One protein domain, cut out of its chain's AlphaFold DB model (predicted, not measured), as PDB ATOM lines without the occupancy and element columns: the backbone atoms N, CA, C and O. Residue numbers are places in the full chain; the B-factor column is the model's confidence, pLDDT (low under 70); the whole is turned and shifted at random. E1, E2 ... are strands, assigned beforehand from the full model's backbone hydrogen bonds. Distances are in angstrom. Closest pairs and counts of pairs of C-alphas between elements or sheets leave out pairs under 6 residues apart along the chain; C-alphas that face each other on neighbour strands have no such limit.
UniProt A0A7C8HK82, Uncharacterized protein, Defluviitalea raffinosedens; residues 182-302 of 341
ATOM      1  N   ALA A 182     288.719 297.398 287.478       71.50
ATOM      2  CA  ALA A 182     289.515 298.004 286.407       71.50
ATOM      3  C   ALA A 182     288.824 299.216 285.747       71.50
ATOM      4  O   ALA A 182     287.661 299.127 285.354       71.50
ATOM      5  N   ASP A 183     289.552 300.319 285.562       79.38
ATOM      6  CA  ASP A 183     289.079 301.509 284.838       79.38
ATOM      7  C   ASP A 183     290.023 301.884 283.692       79.38
ATOM      8  O   ASP A 183     291.247 301.890 283.848       79.38
ATOM      9  N   TYR A 184     289.445 302.205 282.532       79.44
ATOM     10  CA  TYR A 184     290.169 302.517 281.302       79.44
ATOM     11  C   TYR A 184     289.837 303.924 280.817       79.44
ATOM     12  O   TYR A 184     288.696 304.228 280.457       79.44
ATOM     13  N   PHE A 185     290.869 304.751 280.716       83.50
ATOM     14  CA  PHE A 185     290.807 306.119 280.226       83.50
ATOM     15  C   PHE A 185     291.632 306.248 278.948       83.50
ATOM     16  O   PHE A 185     292.711 305.666 278.854       83.50
ATOM     17  N   ASN A 186     291.158 307.019 277.974       82.56
ATOM     18  CA  ASN A 186     291.900 307.323 276.753       82.56
ATOM     19  C   ASN A 186     291.860 308.816 276.435       82.56
ATOM     20  O   ASN A 186     290.837 309.468 276.629       82.56
ATOM     21  N   TYR A 187     292.971 309.343 275.933       79.12
ATOM     22  CA  TYR A 187     293.020 310.675 275.342       79.12
ATOM     23  C   TYR A 187     292.639 310.577 273.863       79.12
ATOM     24  O   TYR A 187     293.176 309.726 273.164       79.12
ATOM     25  N   ASN A 188     291.710 311.413 273.397       71.50
ATOM     26  CA  ASN A 188     291.211 311.399 272.010       71.50
ATOM     27  C   ASN A 188     291.753 312.564 271.153       71.50
ATOM     28  O   ASN A 188     291.068 313.074 270.264       71.50
ATOM     29  N   GLY A 189     292.922 313.091 271.520       71.06
ATOM     30  CA  GLY A 189     293.527 314.274 270.907       71.06
ATOM     31  C   GLY A 189     293.062 315.610 271.500       71.06
ATOM     32  O   GLY A 189     293.786 316.596 271.376       71.06
ATOM     33  N   SER A 190     291.905 315.660 272.171       71.38
ATOM     34  CA  SER A 190     291.372 316.896 272.772       71.38
ATOM     35  C   SER A 190     291.107 316.788 274.272       71.38
ATOM     36  O   SER A 190     291.531 317.667 275.007       71.38
ATOM     37  N   ASN A 191     290.430 315.726 274.717       77.38
ATOM     38  CA  ASN A 191     290.038 315.522 276.113       77.38
ATOM     39  C   ASN A 191     290.273 314.059 276.526       77.38
ATOM     40  O   ASN A 191     290.425 313.161 275.691       77.38
ATOM     41  N   TRP A 192     290.210 313.797 277.831       81.06
ATOM     42  CA  TRP A 192     290.134 312.435 278.358       81.06
ATOM     43  C   TRP A 192     288.707 311.877 278.292       81.06
ATOM     44  O   TRP A 192     287.752 312.524 278.725       81.06
ATOM     45  N   SER A 193     288.559 310.647 277.806       75.94
ATOM     46  CA  SER A 193     287.306 309.889 277.826       75.94
ATOM     47  C   SER A 193     287.446 308.573 278.586       75.94
ATOM     48  O   SER A 193     288.524 307.985 278.664       75.94
ATOM     49  N   ILE A 194     286.337 308.104 279.161       74.50
ATOM     50  CA  ILE A 194     286.244 306.772 279.767       74.50
ATOM     51  C   ILE A 194     285.941 305.782 278.646       74.50
ATOM     52  O   ILE A 194     284.887 305.862 278.014       74.50
ATOM     53  N   LYS A 195     286.863 304.852 278.404       59.94
ATOM     54  CA  LYS A 195     286.726 303.816 277.374       59.94
ATOM     55  C   LYS A 195     285.975 302.598 277.903       59.94
ATOM     56  O   LYS A 195     285.189 301.992 277.181       59.94
ATOM     57  N   MET A 196     286.214 302.244 279.164       58.94
ATOM     58  CA  MET A 196     285.549 301.137 279.841       58.94
ATOM     59  C   MET A 196     285.639 301.337 281.351       58.94
ATOM     60  O   MET A 196     286.693 301.706 281.862       58.94
ATOM     61  N   ASN A 197     284.539 301.076 282.048       62.62
ATOM     62  CA  ASN A 197     284.479 301.076 283.502       62.62
ATOM     63  C   ASN A 197     283.957 299.708 283.938       62.62
ATOM     64  O   ASN A 197     282.919 299.266 283.435       62.62
ATOM     65  N   TYR A 198     284.688 299.033 284.821       62.06
ATOM     66  CA  TYR A 198     284.183 297.870 285.542       62.06
ATOM     67  C   TYR A 198     283.710 298.349 286.917       62.06
ATOM     68  O   TYR A 198     284.524 298.432 287.843       62.06
ATOM     69  N   PRO A 199     282.419 298.711 287.053       53.38
ATOM     70  CA  PRO A 199     281.940 299.413 288.229       53.38
ATOM     71  C   PRO A 199     282.060 298.525 289.459       53.38
ATOM     72  O   PRO A 199     281.585 297.390 289.478       53.38
ATOM     73  N   ALA A 200     282.677 299.073 290.500       59.25
ATOM     74  CA  ALA A 200     282.721 298.468 291.813       59.25
ATOM     75  C   ALA A 200     281.639 299.079 292.702       59.25
ATOM     76  O   ALA A 200     281.524 300.298 292.800       59.25
ATOM     77  N   ASP A 201     280.949 298.253 293.483       62.38
ATOM     78  CA  ASP A 201     280.007 298.728 294.508       62.38
ATOM     79  C   ASP A 201     280.708 299.559 295.607       62.38
ATOM     80  O   ASP A 201     280.061 300.238 296.407       62.38
ATOM     81  N   LYS A 202     282.044 299.458 295.693       69.12
ATOM     82  CA  LYS A 202     282.859 299.932 296.822       69.12
ATOM     83  C   LYS A 202     283.885 301.001 296.462       69.12
ATOM     84  O   LYS A 202     284.189 301.819 297.329       69.12
ATOM     85  N   ILE A 203     284.418 301.002 295.239       75.38
ATOM     86  CA  ILE A 203     285.513 301.883 294.803       75.38
ATOM     87  C   ILE A 203     285.096 302.650 293.546       75.38
ATOM     88  O   ILE A 203     284.526 302.090 292.620       75.38
ATOM     89  N   GLN A 204     285.399 303.939 293.517       82.25
ATOM     90  CA  GLN A 204     285.230 304.807 292.365       82.25
ATOM     91  C   GLN A 204     286.594 305.360 291.957       82.25
ATOM     92  O   GLN A 204     287.346 305.832 292.815       82.25
ATOM     93  N   VAL A 205     286.894 305.319 290.657       83.94
ATOM     94  CA  VAL A 205     288.024 306.038 290.065       83.94
ATOM     95  C   VAL A 205     287.484 307.210 289.258       83.94
ATOM     96  O   VAL A 205     286.694 307.037 288.332       83.94
ATOM     97  N   ASP A 206     287.914 308.416 289.602       85.06
ATOM     98  CA  ASP A 206     287.564 309.629 288.872       85.06
ATOM     99  C   ASP A 206     288.797 310.190 288.187       85.06
ATOM    100  O   ASP A 206     289.817 310.412 288.839       85.06
ATOM    101  N   LEU A 207     288.679 310.484 286.895       84.81
ATOM    102  CA  LEU A 207     289.663 311.264 286.162       84.81
ATOM    103  C   LEU A 207     289.123 312.678 285.952       84.81
ATOM    104  O   LEU A 207     288.009 312.870 285.469       84.81
ATOM    105  N   GLN A 208     289.928 313.667 286.323       85.69
ATOM    106  CA  GLN A 208     289.654 315.087 286.146       85.69
ATOM    107  C   GLN A 208     290.788 315.716 285.345       85.69
ATOM    108  O   GLN A 208     291.961 315.568 285.688       85.69
ATOM    109  N   GLU A 209     290.443 316.428 284.280       79.69
ATOM    110  CA  GLU A 209     291.398 317.243 283.542       79.69
ATOM    111  C   GLU A 209     291.574 318.585 284.261       79.69
ATOM    112  O   GLU A 209     290.604 319.300 284.505       79.69
ATOM    113  N   GLU A 210     292.807 318.906 284.655       78.44
ATOM    114  CA  GLU A 210     293.122 320.120 285.416       78.44
ATOM    115  C   GLU A 210     293.602 321.261 284.507       78.44
ATOM    116  O   GLU A 210     293.427 322.433 284.840       78.44
ATOM    117  N   SER A 211     294.227 320.939 283.369       73.50
ATOM    118  CA  SER A 211     294.731 321.912 282.394       73.50
ATOM    119  C   SER A 211     295.035 321.235 281.057       73.50
ATOM    120  O   SER A 211     295.523 320.107 281.043       73.50
ATOM    121  N   THR A 212     294.820 321.957 279.956       68.50
ATOM    122  CA  THR A 212     295.122 321.520 278.583       68.50
ATOM    123  C   THR A 212     296.556 321.845 278.147       68.50
ATOM    124  O   THR A 212     297.101 321.149 277.296       68.50
ATOM    125  N   VAL A 213     297.206 322.869 278.727       69.31
ATOM    126  CA  VAL A 213     298.608 323.237 278.428       69.31
ATOM    127  C   VAL A 213     299.315 323.807 279.678       69.31
ATOM    128  O   VAL A 213     299.026 324.940 280.067       69.31
ATOM    129  N   PRO A 214     300.280 323.088 280.296       64.88
ATOM    130  CA  PRO A 214     300.629 321.687 280.043       64.88
ATOM    131  C   PRO A 214     299.446 320.764 280.362       64.88
ATOM    132  O   PRO A 214     298.588 321.121 281.179       64.88
ATOM    133  N   LEU A 215     299.402 319.604 279.704       81.00
ATOM    134  CA  LEU A 215     298.331 318.633 279.893       81.00
ATOM    135  C   LEU A 215     298.468 318.015 281.290       81.00
ATOM    136  O   LEU A 215     299.402 317.258 281.560       81.00
ATOM    137  N   ASN A 216     297.547 318.362 282.185       84.12
ATOM    138  CA  ASN A 216     297.545 317.896 283.566       84.12
ATOM    139  C   ASN A 216     296.245 317.156 283.852       84.12
ATOM    140  O   ASN A 216     295.159 317.693 283.630       84.12
ATOM    141  N   CYS A 217     296.352 315.948 284.394       87.75
ATOM    142  CA  CYS A 217     295.197 315.194 284.852       87.75
ATOM    143  C   CYS A 217     295.381 314.695 286.283       87.75
ATOM    144  O   CYS A 217     296.482 314.378 286.745       87.75
ATOM    145  N   LYS A 218     294.257 314.622 286.987       91.19
ATOM    146  CA  LYS A 218     294.147 314.107 288.339       91.19
ATOM    147  C   LYS A 218     293.268 312.869 288.324       91.19
ATOM    148  O   LYS A 218     292.118 312.928 287.904       91.19
ATOM    149  N   ILE A 219     293.808 311.763 288.814       90.44
ATOM    150  CA  ILE A 219     293.099 310.500 288.988       90.44
ATOM    151  C   ILE A 219     292.922 310.271 290.486       90.44
ATOM    152  O   ILE A 219     293.896 310.304 291.238       90.44
ATOM    153  N   VAL A 220     291.686 310.059 290.930       90.19
ATOM    154  CA  VAL A 220     291.347 309.853 292.342       90.19
ATOM    155  C   VAL A 220     290.663 308.514 292.515       90.19
ATOM    156  O   VAL A 220     289.587 308.300 291.971       90.19
ATOM    157  N   VAL A 221     291.254 307.648 293.332       88.56
ATOM    158  CA  VAL A 221     290.642 306.402 293.799       88.56
ATOM    159  C   VAL A 221     290.015 306.670 295.162       88.56
ATOM    160  O   VAL A 221     290.712 307.057 296.105       88.56
ATOM    161  N   ARG A 222     288.697 306.503 295.278       87.06
ATOM    162  CA  ARG A 222     287.937 306.757 296.512       87.06
ATOM    163  C   ARG A 222     286.892 305.682 296.770       87.06
ATOM    164  O   ARG A 222     286.493 304.960 295.865       87.06
ATOM    165  N   TYR A 223     286.409 305.600 298.004       79.69
ATOM    166  CA  TYR A 223     285.242 304.780 298.317       79.69
ATOM    167  C   TYR A 223     283.971 305.392 297.705       79.69
ATOM    168  O   TYR A 223     283.808 306.612 297.712       79.69
ATOM    169  N   VAL A 224     283.051 304.551 297.222       75.88
ATOM    170  CA  VAL A 224     281.734 304.979 296.695       75.88
ATOM    171  C   VAL A 224     280.862 305.598 297.797       75.88
ATOM    172  O   VAL A 224     280.012 306.444 297.527       75.88
ATOM    173  N   SER A 225     281.089 305.216 299.060       66.88
ATOM    174  CA  SER A 225     280.411 305.786 300.227       66.88
ATOM    175  C   SER A 225     281.382 306.554 301.122       66.88
ATOM    176  O   SER A 225     282.556 306.202 301.211       66.88
ATOM    177  N   SER A 226     280.881 307.558 301.849       56.56
ATOM    178  CA  SER A 226     281.650 308.389 302.792       56.56
ATOM    179  C   SER A 226     282.289 307.611 303.954       56.56
ATOM    180  O   SER A 226     283.008 308.201 304.758       56.56
ATOM    181  N   PHE A 227     282.007 306.312 304.069       53.22
ATOM    182  CA  PHE A 227     282.562 305.421 305.076       53.22
ATOM    183  C   PHE A 227     283.373 304.302 304.406       53.22
ATOM    184  O   PHE A 227     282.924 303.743 303.400       53.22
ATOM    185  N   PRO A 228     284.547 303.943 304.953       56.03
ATOM    186  CA  PRO A 228     285.346 302.848 304.426       56.03
ATOM    187  C   PRO A 228     284.563 301.539 304.566       56.03
ATOM    188  O   PRO A 228     284.337 301.039 305.669       56.03
ATOM    189  N   VAL A 229     284.126 300.982 303.438       58.56
ATOM    190  CA  VAL A 229     283.676 299.588 303.380       58.56
ATOM    191  C   VAL A 229     284.912 298.722 303.612       58.56
ATOM    192  O   VAL A 229     285.980 299.050 303.100       58.56
ATOM    193  N   SER A 230     284.796 297.632 304.377       55.84
ATOM    194  CA  SER A 230     285.924 296.716 304.583       55.84
ATOM    195  C   SER A 230     286.356 296.136 303.231       55.84
ATOM    196  O   SER A 230     285.685 295.260 302.678       55.84
ATOM    197  N   LEU A 231     287.444 296.675 302.686       57.09
ATOM    198  CA  LEU A 231     288.226 296.055 301.624       57.09
ATOM    199  C   LEU A 231     289.106 294.983 302.267       57.09
ATOM    200  O   LEU A 231     289.522 295.128 303.421       57.09
ATOM    201  N   VAL A 232     289.346 293.892 301.551       58.34
ATOM    202  CA  VAL A 232     290.331 292.889 301.974       58.34
ATOM    203  C   VAL A 232     291.691 293.358 301.449       58.34
ATOM    204  O   VAL A 232     291.751 293.975 300.389       58.34
ATOM    205  N   SER A 233     292.788 293.101 302.168       51.38
ATOM    206  CA  SER A 233     294.157 293.551 301.819       51.38
ATOM    207  C   SER A 233     294.629 293.176 300.406       51.38
ATOM    208  O   SER A 233     295.602 293.735 299.903       51.38
ATOM    209  N   ASP A 234     293.934 292.236 299.772       58.09
ATOM    210  CA  ASP A 234     294.269 291.677 298.467       58.09
ATOM    211  C   ASP A 234     293.473 292.348 297.327       58.09
ATOM    212  O   ASP A 234     293.669 292.017 296.157       58.09
ATOM    213  N   ASP A 235     292.585 293.303 297.641       68.50
ATOM    214  CA  ASP A 235     291.802 294.029 296.642       68.50
ATOM    215  C   ASP A 235     292.712 294.952 295.818       68.50
ATOM    216  O   ASP A 235     293.248 295.960 296.300       68.50
ATOM    217  N   ARG A 236     292.874 294.589 294.542       77.94
ATOM    218  CA  ARG A 236     293.677 295.307 293.552       77.94
ATOM    219  C   ARG A 236     292.781 296.097 292.600       77.94
ATOM    220  O   ARG A 236     291.858 295.536 292.014       77.94
ATOM    221  N   VAL A 237     293.097 297.377 292.428       82.31
ATOM    222  CA  VAL A 237     292.477 298.277 291.451       82.31
ATOM    223  C   VAL A 237     293.452 298.467 290.303       82.31
ATOM    224  O   VAL A 237     294.583 298.897 290.523       82.31
ATOM    225  N   GLU A 238     293.041 298.153 289.084       84.75
ATOM    226  CA  GLU A 238     293.840 298.432 287.895       84.75
ATOM    227  C   GLU A 238     293.319 299.669 287.173       84.75
ATOM    228  O   GLU A 238     292.131 299.809 286.904       84.75
ATOM    229  N   ILE A 239     294.217 300.591 286.859       85.81
ATOM    230  CA  ILE A 239     293.879 301.811 286.138       85.81
ATOM    231  C   ILE A 239     294.736 301.844 284.891       85.81
ATOM    232  O   ILE A 239     295.963 301.819 284.973       85.81
ATOM    233  N   TYR A 240     294.084 301.929 283.745       83.56
ATOM    234  CA  TYR A 240     294.722 301.969 282.445       83.56
ATOM    235  C   TYR A 240     294.515 303.350 281.837       83.56
ATOM    236  O   TYR A 240     293.381 303.763 281.596       83.56
ATOM    237  N   LEU A 241     295.606 304.068 281.586       86.25
ATOM    238  CA  LEU A 241     295.588 305.381 280.948       86.25
ATOM    239  C   LEU A 241     296.262 305.296 279.586       86.25
ATOM    240  O   LEU A 241     297.468 305.082 279.496       86.25
ATOM    241  N   ASP A 242     295.486 305.483 278.531       82.00
ATOM    242  CA  ASP A 242     295.974 305.515 277.164       82.00
ATOM    243  C   ASP A 242     296.313 306.942 276.726       82.00
ATOM    244  O   ASP A 242     295.427 307.758 276.465       82.00
ATOM    245  N   ALA A 243     297.613 307.234 276.694       80.44
ATOM    246  CA  ALA A 243     298.193 308.515 276.311       80.44
ATOM    247  C   ALA A 243     298.880 308.453 274.932       80.44
ATOM    248  O   ALA A 243     299.695 309.319 274.619       80.44
ATOM    249  N   SER A 244     298.599 307.441 274.104       75.25
ATOM    250  CA  SER A 244     299.253 307.256 272.797       75.25
ATOM    251  C   SER A 244     298.935 308.343 271.760       75.25
ATOM    252  O   SER A 244     299.697 308.531 270.808       75.25
ATOM    253  N   GLU A 245     297.833 309.070 271.942       78.06
ATOM    254  CA  GLU A 245     297.444 310.219 271.117       78.06
ATOM    255  C   GLU A 245     297.908 311.566 271.692       78.06
ATOM    256  O   GLU A 245     297.668 312.609 271.086       78.06
ATOM    257  N   VAL A 246     298.569 311.578 272.854       79.88
ATOM    258  CA  VAL A 246     299.153 312.807 273.405       79.88
ATOM    259  C   VAL A 246     300.425 313.135 272.627       79.88
ATOM    260  O   VAL A 246     301.336 312.311 272.541       79.88
ATOM    261  N   ASP A 247     300.518 314.360 272.110       79.62
ATOM    262  CA  ASP A 247     301.751 314.889 271.524       79.62
ATOM    263  C   ASP A 247     302.776 315.186 272.634       79.62
ATOM    264  O   ASP A 247     302.893 316.298 273.156       79.62
ATOM    265  N   LEU A 248     303.494 314.139 273.038       79.81
ATOM    266  CA  LEU A 248     304.527 314.196 274.071       79.81
ATOM    267  C   LEU A 248     305.822 314.858 273.584       79.81
ATOM    268  O   LEU A 248     306.735 315.041 274.391       79.81
ATOM    269  N   GLU A 249     305.939 315.207 272.301       79.12
ATOM    270  CA  GLU A 249     307.055 316.006 271.795       79.12
ATOM    271  C   GLU A 249     306.821 317.491 272.076       79.12
ATOM    272  O   GLU A 249     307.727 318.189 272.538       79.12
ATOM    273  N   ALA A 250     305.588 317.954 271.855       79.75
ATOM    274  CA  ALA A 250     305.185 319.330 272.110       79.75
ATOM    275  C   ALA A 250     304.847 319.597 273.587       79.75
ATOM    276  O   ALA A 250     305.100 320.699 274.088       79.75
ATOM    277  N   PHE A 251     304.295 318.612 274.303       80.31
ATOM    278  CA  PHE A 251     303.750 318.807 275.647       80.31
ATOM    279  C   PHE A 251     304.315 317.835 276.686       80.31
ATOM    280  O   PHE A 251     304.699 316.703 276.404       80.31
ATOM    281  N   LYS A 252     304.320 318.283 277.946       85.31
ATOM    282  CA  LYS A 252     304.522 317.407 279.104       85.31
ATOM    283  C   LYS A 252     303.171 317.016 279.684       85.31
ATOM    284  O   LYS A 252     302.355 317.895 279.955       85.31
ATOM    285  N   LEU A 253     302.992 315.721 279.916       87.75
ATOM    286  CA  LEU A 253     301.851 315.147 280.611       87.75
ATOM    287  C   LEU A 253     302.191 314.993 282.096       87.75
ATOM    288  O   LEU A 253     303.123 314.266 282.448       87.75
ATOM    289  N   SER A 254     301.435 315.656 282.971       90.00
ATOM    290  CA  SER A 254     301.541 315.464 284.423       90.00
ATOM    291  C   SER A 254     300.301 314.767 284.961       90.00
ATOM    292  O   SER A 254     299.182 315.235 284.772       90.00
ATOM    293  N   ILE A 255     300.508 313.661 285.666       91.62
ATOM    294  CA  ILE A 255     299.450 312.808 286.196       91.62
ATOM    295  C   ILE A 255     299.572 312.785 287.711       91.62
ATOM    296  O   ILE A 255     300.550 312.269 288.257       91.62
ATOM    297  N   ARG A 256     298.575 313.320 288.408       93.38
ATOM    298  CA  ARG A 256     298.457 313.213 289.862       93.38
ATOM    299  C   ARG A 256     297.537 312.048 290.201       93.38
ATOM    300  O   ARG A 256     296.344 312.129 289.938       93.38
ATOM    301  N   LEU A 257     298.074 310.983 290.794       93.31
ATOM    302  CA  LEU A 257     297.305 309.792 291.163       93.31
ATOM    303  C   LEU A 257     297.134 309.728 292.682       93.31
ATOM    304  O   LEU A 257     298.094 309.465 293.398       93.31
ATOM    305  N   GLU A 258     295.920 309.965 293.172       93.12
ATOM    306  CA  GLU A 258     295.571 309.912 294.593       93.12
ATOM    307  C   GLU A 258     294.851 308.604 294.928       93.12
ATOM    308  O   GLU A 258     293.764 308.346 294.414       93.12
ATOM    309  N   ASN A 259     295.416 307.809 295.836       90.44
ATOM    310  CA  ASN A 259     294.737 306.659 296.422       90.44
ATOM    311  C   ASN A 259     294.258 306.995 297.840       90.44
ATOM    312  O   ASN A 259     295.056 307.102 298.772       90.44
ATOM    313  N   ASN A 260     292.941 307.150 297.995       88.69
ATOM    314  CA  ASN A 260     292.273 307.401 299.276       88.69
ATOM    315  C   ASN A 260     291.714 306.116 299.908       88.69
ATOM    316  O   ASN A 260     290.797 306.178 300.727       88.69
ATOM    317  N   THR A 261     292.206 304.952 299.483       84.56
ATOM    318  CA  THR A 261     291.697 303.641 299.896       84.56
ATOM    319  C   THR A 261     292.823 302.717 300.349       84.56
ATOM    320  O   THR A 261     293.997 302.957 300.066       84.56
ATOM    321  N   LYS A 262     292.438 301.622 301.011       84.31
ATOM    322  CA  LYS A 262     293.338 300.544 301.445       84.31
ATOM    323  C   LYS A 262     293.760 299.603 300.308       84.31
ATOM    324  O   LYS A 262     294.562 298.705 300.534       84.31
ATOM    325  N   SER A 263     293.212 299.770 299.103       82.31
ATOM    326  CA  SER A 263     293.521 298.908 297.961       82.31
ATOM    327  C   SER A 263     294.920 299.143 297.408       82.31
ATOM    328  O   SER A 263     295.454 300.255 297.447       82.31
ATOM    329  N   ASN A 264     295.473 298.092 296.804       85.88
ATOM    330  CA  ASN A 264     296.658 298.200 295.962       85.88
ATOM    331  C   ASN A 264     296.241 298.679 294.566       85.88
ATOM    332  O   ASN A 264     295.463 298.016 293.885       85.88
ATOM    333  N   VAL A 265     296.763 299.815 294.118       86.81
ATOM    334  CA  VAL A 265     296.504 300.362 292.784       86.81
ATOM    335  C   VAL A 265     297.642 299.955 291.857       86.81
ATOM    336  O   VAL A 265     298.788 300.300 292.125       86.81
ATOM    337  N   LEU A 266     297.352 299.260 290.758       87.25
ATOM    338  CA  LEU A 266     298.271 299.165 289.628       87.25
ATOM    339  C   LEU A 266     297.850 300.173 288.560       87.25
ATOM    340  O   LEU A 266     296.805 300.029 287.935       87.25
ATOM    341  N   PHE A 267     298.698 301.163 288.323       89.25
ATOM    342  CA  PHE A 267     298.509 302.171 287.298       89.25
ATOM    343  C   PHE A 267     299.372 301.864 286.078       89.25
ATOM    344  O   PHE A 267     300.598 301.887 286.164       89.25
ATOM    345  N   ILE A 268     298.733 301.588 284.945       85.19
ATOM    346  CA  ILE A 268     299.374 301.296 283.665       85.19
ATOM    347  C   ILE A 268     299.155 302.482 282.731       85.19
ATOM    348  O   ILE A 268     298.018 302.804 282.392       85.19
ATOM    349  N   VAL A 269     300.242 303.099 282.269       85.62
ATOM    350  CA  VAL A 269     300.189 304.149 281.242       85.62
ATOM    351  C   VAL A 269     300.656 303.590 279.907       85.62
ATOM    352  O   VAL A 269     301.792 303.122 279.802       85.62
ATOM    353  N   TYR A 270     299.790 303.661 278.901       80.12
ATOM    354  CA  TYR A 270     300.106 303.341 277.517       80.12
ATOM    355  C   TYR A 270     300.590 304.580 276.758       80.12
ATOM    356  O   TYR A 270     300.016 305.660 276.887       80.12
ATOM    357  N   ARG A 271     301.649 304.420 275.962       75.62
ATOM    358  CA  ARG A 271     302.246 305.459 275.097       75.62
ATOM    359  C   ARG A 271     302.423 304.942 273.667       75.62
ATOM    360  O   ARG A 271     302.443 303.730 273.472       75.62
ATOM    361  N   ARG A 272     302.590 305.836 272.689       71.44
ATOM    362  CA  ARG A 272     302.871 305.469 271.287       71.44
ATOM    363  C   ARG A 272     304.235 304.771 271.139       71.44
ATOM    364  O   ARG A 272     305.109 304.931 271.994       71.44
ATOM    365  N   ASP A 273     304.384 304.006 270.055       58.53
ATOM    366  CA  ASP A 273     305.556 303.217 269.640       58.53
ATOM    367  C   ASP A 273     306.790 304.073 269.265       58.53
ATOM    368  O   ASP A 273     307.310 304.006 268.161       58.53
ATOM    369  N   GLU A 274     307.294 304.882 270.204       56.16
ATOM    370  CA  GLU A 274     308.614 305.522 270.110       56.16
ATOM    371  C   GLU A 274     309.355 305.434 271.462       56.16
ATOM    372  O   GLU A 274     309.282 306.291 272.345       56.16
ATOM    373  N   VAL A 275     310.017 304.283 271.630       54.22
ATOM    374  CA  VAL A 275     311.110 303.909 272.552       54.22
ATOM    375  C   VAL A 275     311.507 304.957 273.604       54.22
ATOM    376  O   VAL A 275     312.210 305.890 273.255       54.22
ATOM    377  N   ASN A 276     311.183 304.725 274.893       57.00
ATOM    378  CA  ASN A 276     311.768 305.222 276.175       57.00
ATOM    379  C   ASN A 276     312.210 306.704 276.347       57.00
ATOM    380  O   ASN A 276     312.416 307.147 277.477       57.00
ATOM    381  N   GLN A 277     312.370 307.497 275.291       61.88
ATOM    382  CA  GLN A 277     312.901 308.857 275.277       61.88
ATOM    383  C   GLN A 277     311.827 309.878 275.653       61.88
ATOM    384  O   GLN A 277     312.157 310.933 276.201       61.88
ATOM    385  N   LEU A 278     310.558 309.545 275.401       65.81
ATOM    386  CA  LEU A 278     309.394 310.364 275.735       65.81
ATOM    387  C   LEU A 278     308.870 310.110 277.159       65.81
ATOM    388  O   LEU A 278     308.101 310.916 277.673       65.81
ATOM    389  N   ASP A 279     309.361 309.084 277.870       71.81
ATOM    390  CA  ASP A 279     308.961 308.807 279.264       71.81
ATOM    391  C   ASP A 279     309.297 309.959 280.213       71.81
ATOM    392  O   ASP A 279     308.585 310.198 281.189       71.81
ATOM    393  N   LYS A 280     310.344 310.729 279.895       78.81
ATOM    394  CA  LYS A 280     310.717 311.950 280.624       78.81
ATOM    395  C   LYS A 280     309.644 313.048 280.556       78.81
ATOM    396  O   LYS A 280     309.660 313.959 281.384       78.81
ATOM    397  N   ASN A 281     308.747 312.977 279.572       85.31
ATOM    398  CA  ASN A 281     307.656 313.926 279.368       85.31
ATOM    399  C   ASN A 281     306.349 313.457 280.025       85.31
ATOM    400  O   ASN A 281     305.382 314.212 280.009       85.31
ATOM    401  N   ILE A 282     306.333 312.275 280.660       87.50
ATOM    402  CA  ILE A 282     305.214 311.772 281.466       87.50
ATOM    403  C   ILE A 282     305.615 311.759 282.949       87.50
ATOM    404  O   ILE A 282     306.236 310.815 283.454       87.50
ATOM    405  N   GLY A 283     305.234 312.813 283.669       88.81
ATOM    406  CA  GLY A 283     305.395 312.911 285.118       88.81
ATOM    407  C   GLY A 283     304.228 312.250 285.844       88.81
ATOM    408  O   GLY A 283     303.093 312.671 285.667       88.81
ATOM    409  N   ILE A 284     304.488 311.240 286.678       90.50
ATOM    410  CA  ILE A 284     303.459 310.602 287.515       90.50
ATOM    411  C   ILE A 284     303.781 310.894 288.978       90.50
ATOM    412  O   ILE A 284     304.868 310.568 289.454       90.50
ATOM    413  N   PHE A 285     302.825 311.496 289.680       92.50
ATOM    414  CA  PHE A 285     302.913 311.890 291.081       92.50
ATOM    415  C   PHE A 285     301.936 311.037 291.904       92.50
ATOM    416  O   PHE A 285     300.766 311.414 292.040       92.50
ATOM    417  N   PRO A 286     302.372 309.869 292.412       92.00
ATOM    418  CA  PRO A 286     301.541 309.021 293.255       92.00
ATOM    419  C   PRO A 286     301.413 309.622 294.661       92.00
ATOM    420  O   PRO A 286     302.402 310.024 295.272       92.00
ATOM    421  N   ILE A 287     300.192 309.663 295.184       93.62
ATOM    422  CA  ILE A 287     299.854 310.161 296.516       93.62
ATOM    423  C   ILE A 287     299.010 309.091 297.205       93.62
ATOM    424  O   ILE A 287     297.838 308.904 296.882       93.62
ATOM    425  N   GLN A 288     299.615 308.386 298.154       90.94
ATOM    426  CA  GLN A 288     298.933 307.405 298.992       90.94
ATOM    427  C   GLN A 288     298.469 308.093 300.282       90.94
ATOM    428  O   GLN A 288     299.301 308.493 301.094       90.94
ATOM    429  N   ASN A 289     297.155 308.245 300.462       87.44
ATOM    430  CA  ASN A 289     296.583 308.907 301.640       87.44
ATOM    431  C   ASN A 289     296.199 307.919 302.754       87.44
ATOM    432  O   ASN A 289     296.181 308.304 303.921       87.44
ATOM    433  N   ASP A 290     295.925 306.655 302.417       83.06
ATOM    434  CA  ASP A 290     295.705 305.586 303.401       83.06
ATOM    435  C   ASP A 290     297.001 304.777 303.612       83.06
ATOM    436  O   ASP A 290     297.558 304.284 302.632       83.06
ATOM    437  N   PRO A 291     297.510 304.609 304.842       81.00
ATOM    438  CA  PRO A 291     298.790 303.942 305.091       81.00
ATOM    439  C   PRO A 291     298.820 302.443 304.745       81.00
ATOM    440  O   PRO A 291     299.910 301.880 304.674       81.00
ATOM    441  N   GLU A 292     297.670 301.783 304.568       82.12
ATOM    442  CA  GLU A 292     297.609 300.347 304.246       82.12
ATOM    443  C   GLU A 292     297.624 300.057 302.735       82.12
ATOM    444  O   GLU A 292     297.944 298.939 302.333       82.12
ATOM    445  N   GLY A 293     297.293 301.043 301.895       80.94
ATOM    446  CA  GLY A 293     297.296 300.890 300.438       80.94
ATOM    447  C   GLY A 293     298.667 301.147 299.807       80.94
ATOM    448  O   GLY A 293     299.547 301.757 300.411       80.94
ATOM    449  N   ASN A 294     298.835 300.727 298.550       85.88
ATOM    450  CA  ASN A 294     300.031 301.019 297.749       85.88
ATOM    451  C   ASN A 294     299.662 301.420 296.319       85.88
ATOM    452  O   ASN A 294     298.615 301.029 295.809       85.88
ATOM    453  N   ILE A 295     300.560 302.149 295.650       88.75
ATOM    454  CA  ILE A 295     300.451 302.484 294.226       88.75
ATOM    455  C   ILE A 295     301.668 301.917 293.495       88.75
ATOM    456  O   ILE A 295     302.808 302.276 293.784       88.75
ATOM    457  N   PHE A 296     301.414 301.067 292.509       88.38
ATOM    458  CA  PHE A 296     302.393 300.521 291.581       88.38
ATOM    459  C   PHE A 296     302.204 301.182 290.221       88.38
ATOM    460  O   PHE A 296     301.077 301.330 289.757       88.38
ATOM    461  N   ILE A 297     303.299 301.586 289.582       87.06
ATOM    462  CA  ILE A 297     303.265 302.269 288.287       87.06
ATOM    463  C   ILE A 297     303.982 301.403 287.260       87.06
ATOM    464  O   ILE A 297     305.170 301.115 287.397       87.06
ATOM    465  N   GLU A 298     303.268 301.055 286.201       80.94
ATOM    466  CA  GLU A 298     303.790 300.415 285.005       80.94
ATOM    467  C   GLU A 298     303.628 301.358 283.816       80.94
ATOM    468  O   GLU A 298     302.613 302.035 283.652       80.94
ATOM    469  N   ARG A 299     304.634 301.393 282.947       78.25
ATOM    470  CA  ARG A 299     304.511 302.047 281.645       78.25
ATOM    471  C   ARG A 299     304.630 300.985 280.568       78.25
ATOM    472  O   ARG A 299     305.520 300.138 280.640       78.25
ATOM    473  N   LYS A 300     303.722 301.016 279.601       74.31
ATOM    474  CA  LYS A 300     303.666 300.064 278.494       74.31
ATOM    475  C   LYS A 300     303.580 300.831 277.190       74.31
ATOM    476  O   LYS A 300     302.979 301.897 277.120       74.31
ATOM    477  N   THR A 301     304.175 300.288 276.147       67.81
ATOM    478  CA  THR A 301     303.925 300.794 274.804       67.81
ATOM    479  C   THR A 301     302.598 300.221 274.323       67.81
ATOM    480  O   THR A 301     302.331 299.033 274.524       67.81
ATOM    481  N   GLN A 302     301.724 301.068 273.787       61.62
ATOM    482  CA  GLN A 302     300.464 300.613 273.230       61.62
ATOM    483  C   GLN A 302     300.730 299.924 271.904       61.62
ATOM    484  O   GLN A 302     301.231 300.539 270.969       61.62
TER     485      GLN A 302
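This is residues 182 to 302 of the 341 residues of an uncharacterized protein of Defluviitalea raffinosedens (UniProt A0A7C8HK82). Two twisted sheets lie face to face as a sandwich, one of E2, E1, E5, E7 and E9 in that order, the other of E3, E4, E6 and E8. Each begins with a hairpin; from E4 on, the chain winds between the sheets in stacked turns, adding parallel strands, and both sheets are mixed. The printed part has 121 residues with nine named strands, E1 to E9, and no named helix: all strand. It is compact, with a radius of gyration of the C-alphas of 14.4 A, and elongated, spanning 43 by 24 by 21 A.

E1, residues 182 to 187, and E2, residues 192 to 197, form an antiparallel hairpin, with N 193 and O 186 within hydrogen-bond range at 2.8 A. E3, residues 203 to 212, and E4, residues 215 to 223, form another, with N 208 and O 218 at 2.8 A. E5, residues 236 to 242, is parallel to E1 at 14 degrees, with N 185 and O 240 at 2.8 A. E6, residues 253 to 259, is parallel to E4 at 11 degrees, with N 219 and O 256 at 2.8 A. E7, residues 264 to 271, is parallel to E5, with N 239 and O 266 at 2.9 A. E8, residues 282 to 288, is parallel to E6, with N 285 and O 255 at 2.8 A. E9, residues 294 to 301, is parallel to E7, with N 267 and O 296 at 2.8 A.

E1 begins at C-alpha 182 (289.515, 298.004, 286.407). E3 is 27.2 A long, E4 26.5 A. E9 ends at C-alpha 301 (303.925, 300.794, 274.804).

The printed part has no cut. The link from E4 to E5 is long. Confidence is low at 30 residues, among them 225 to 235.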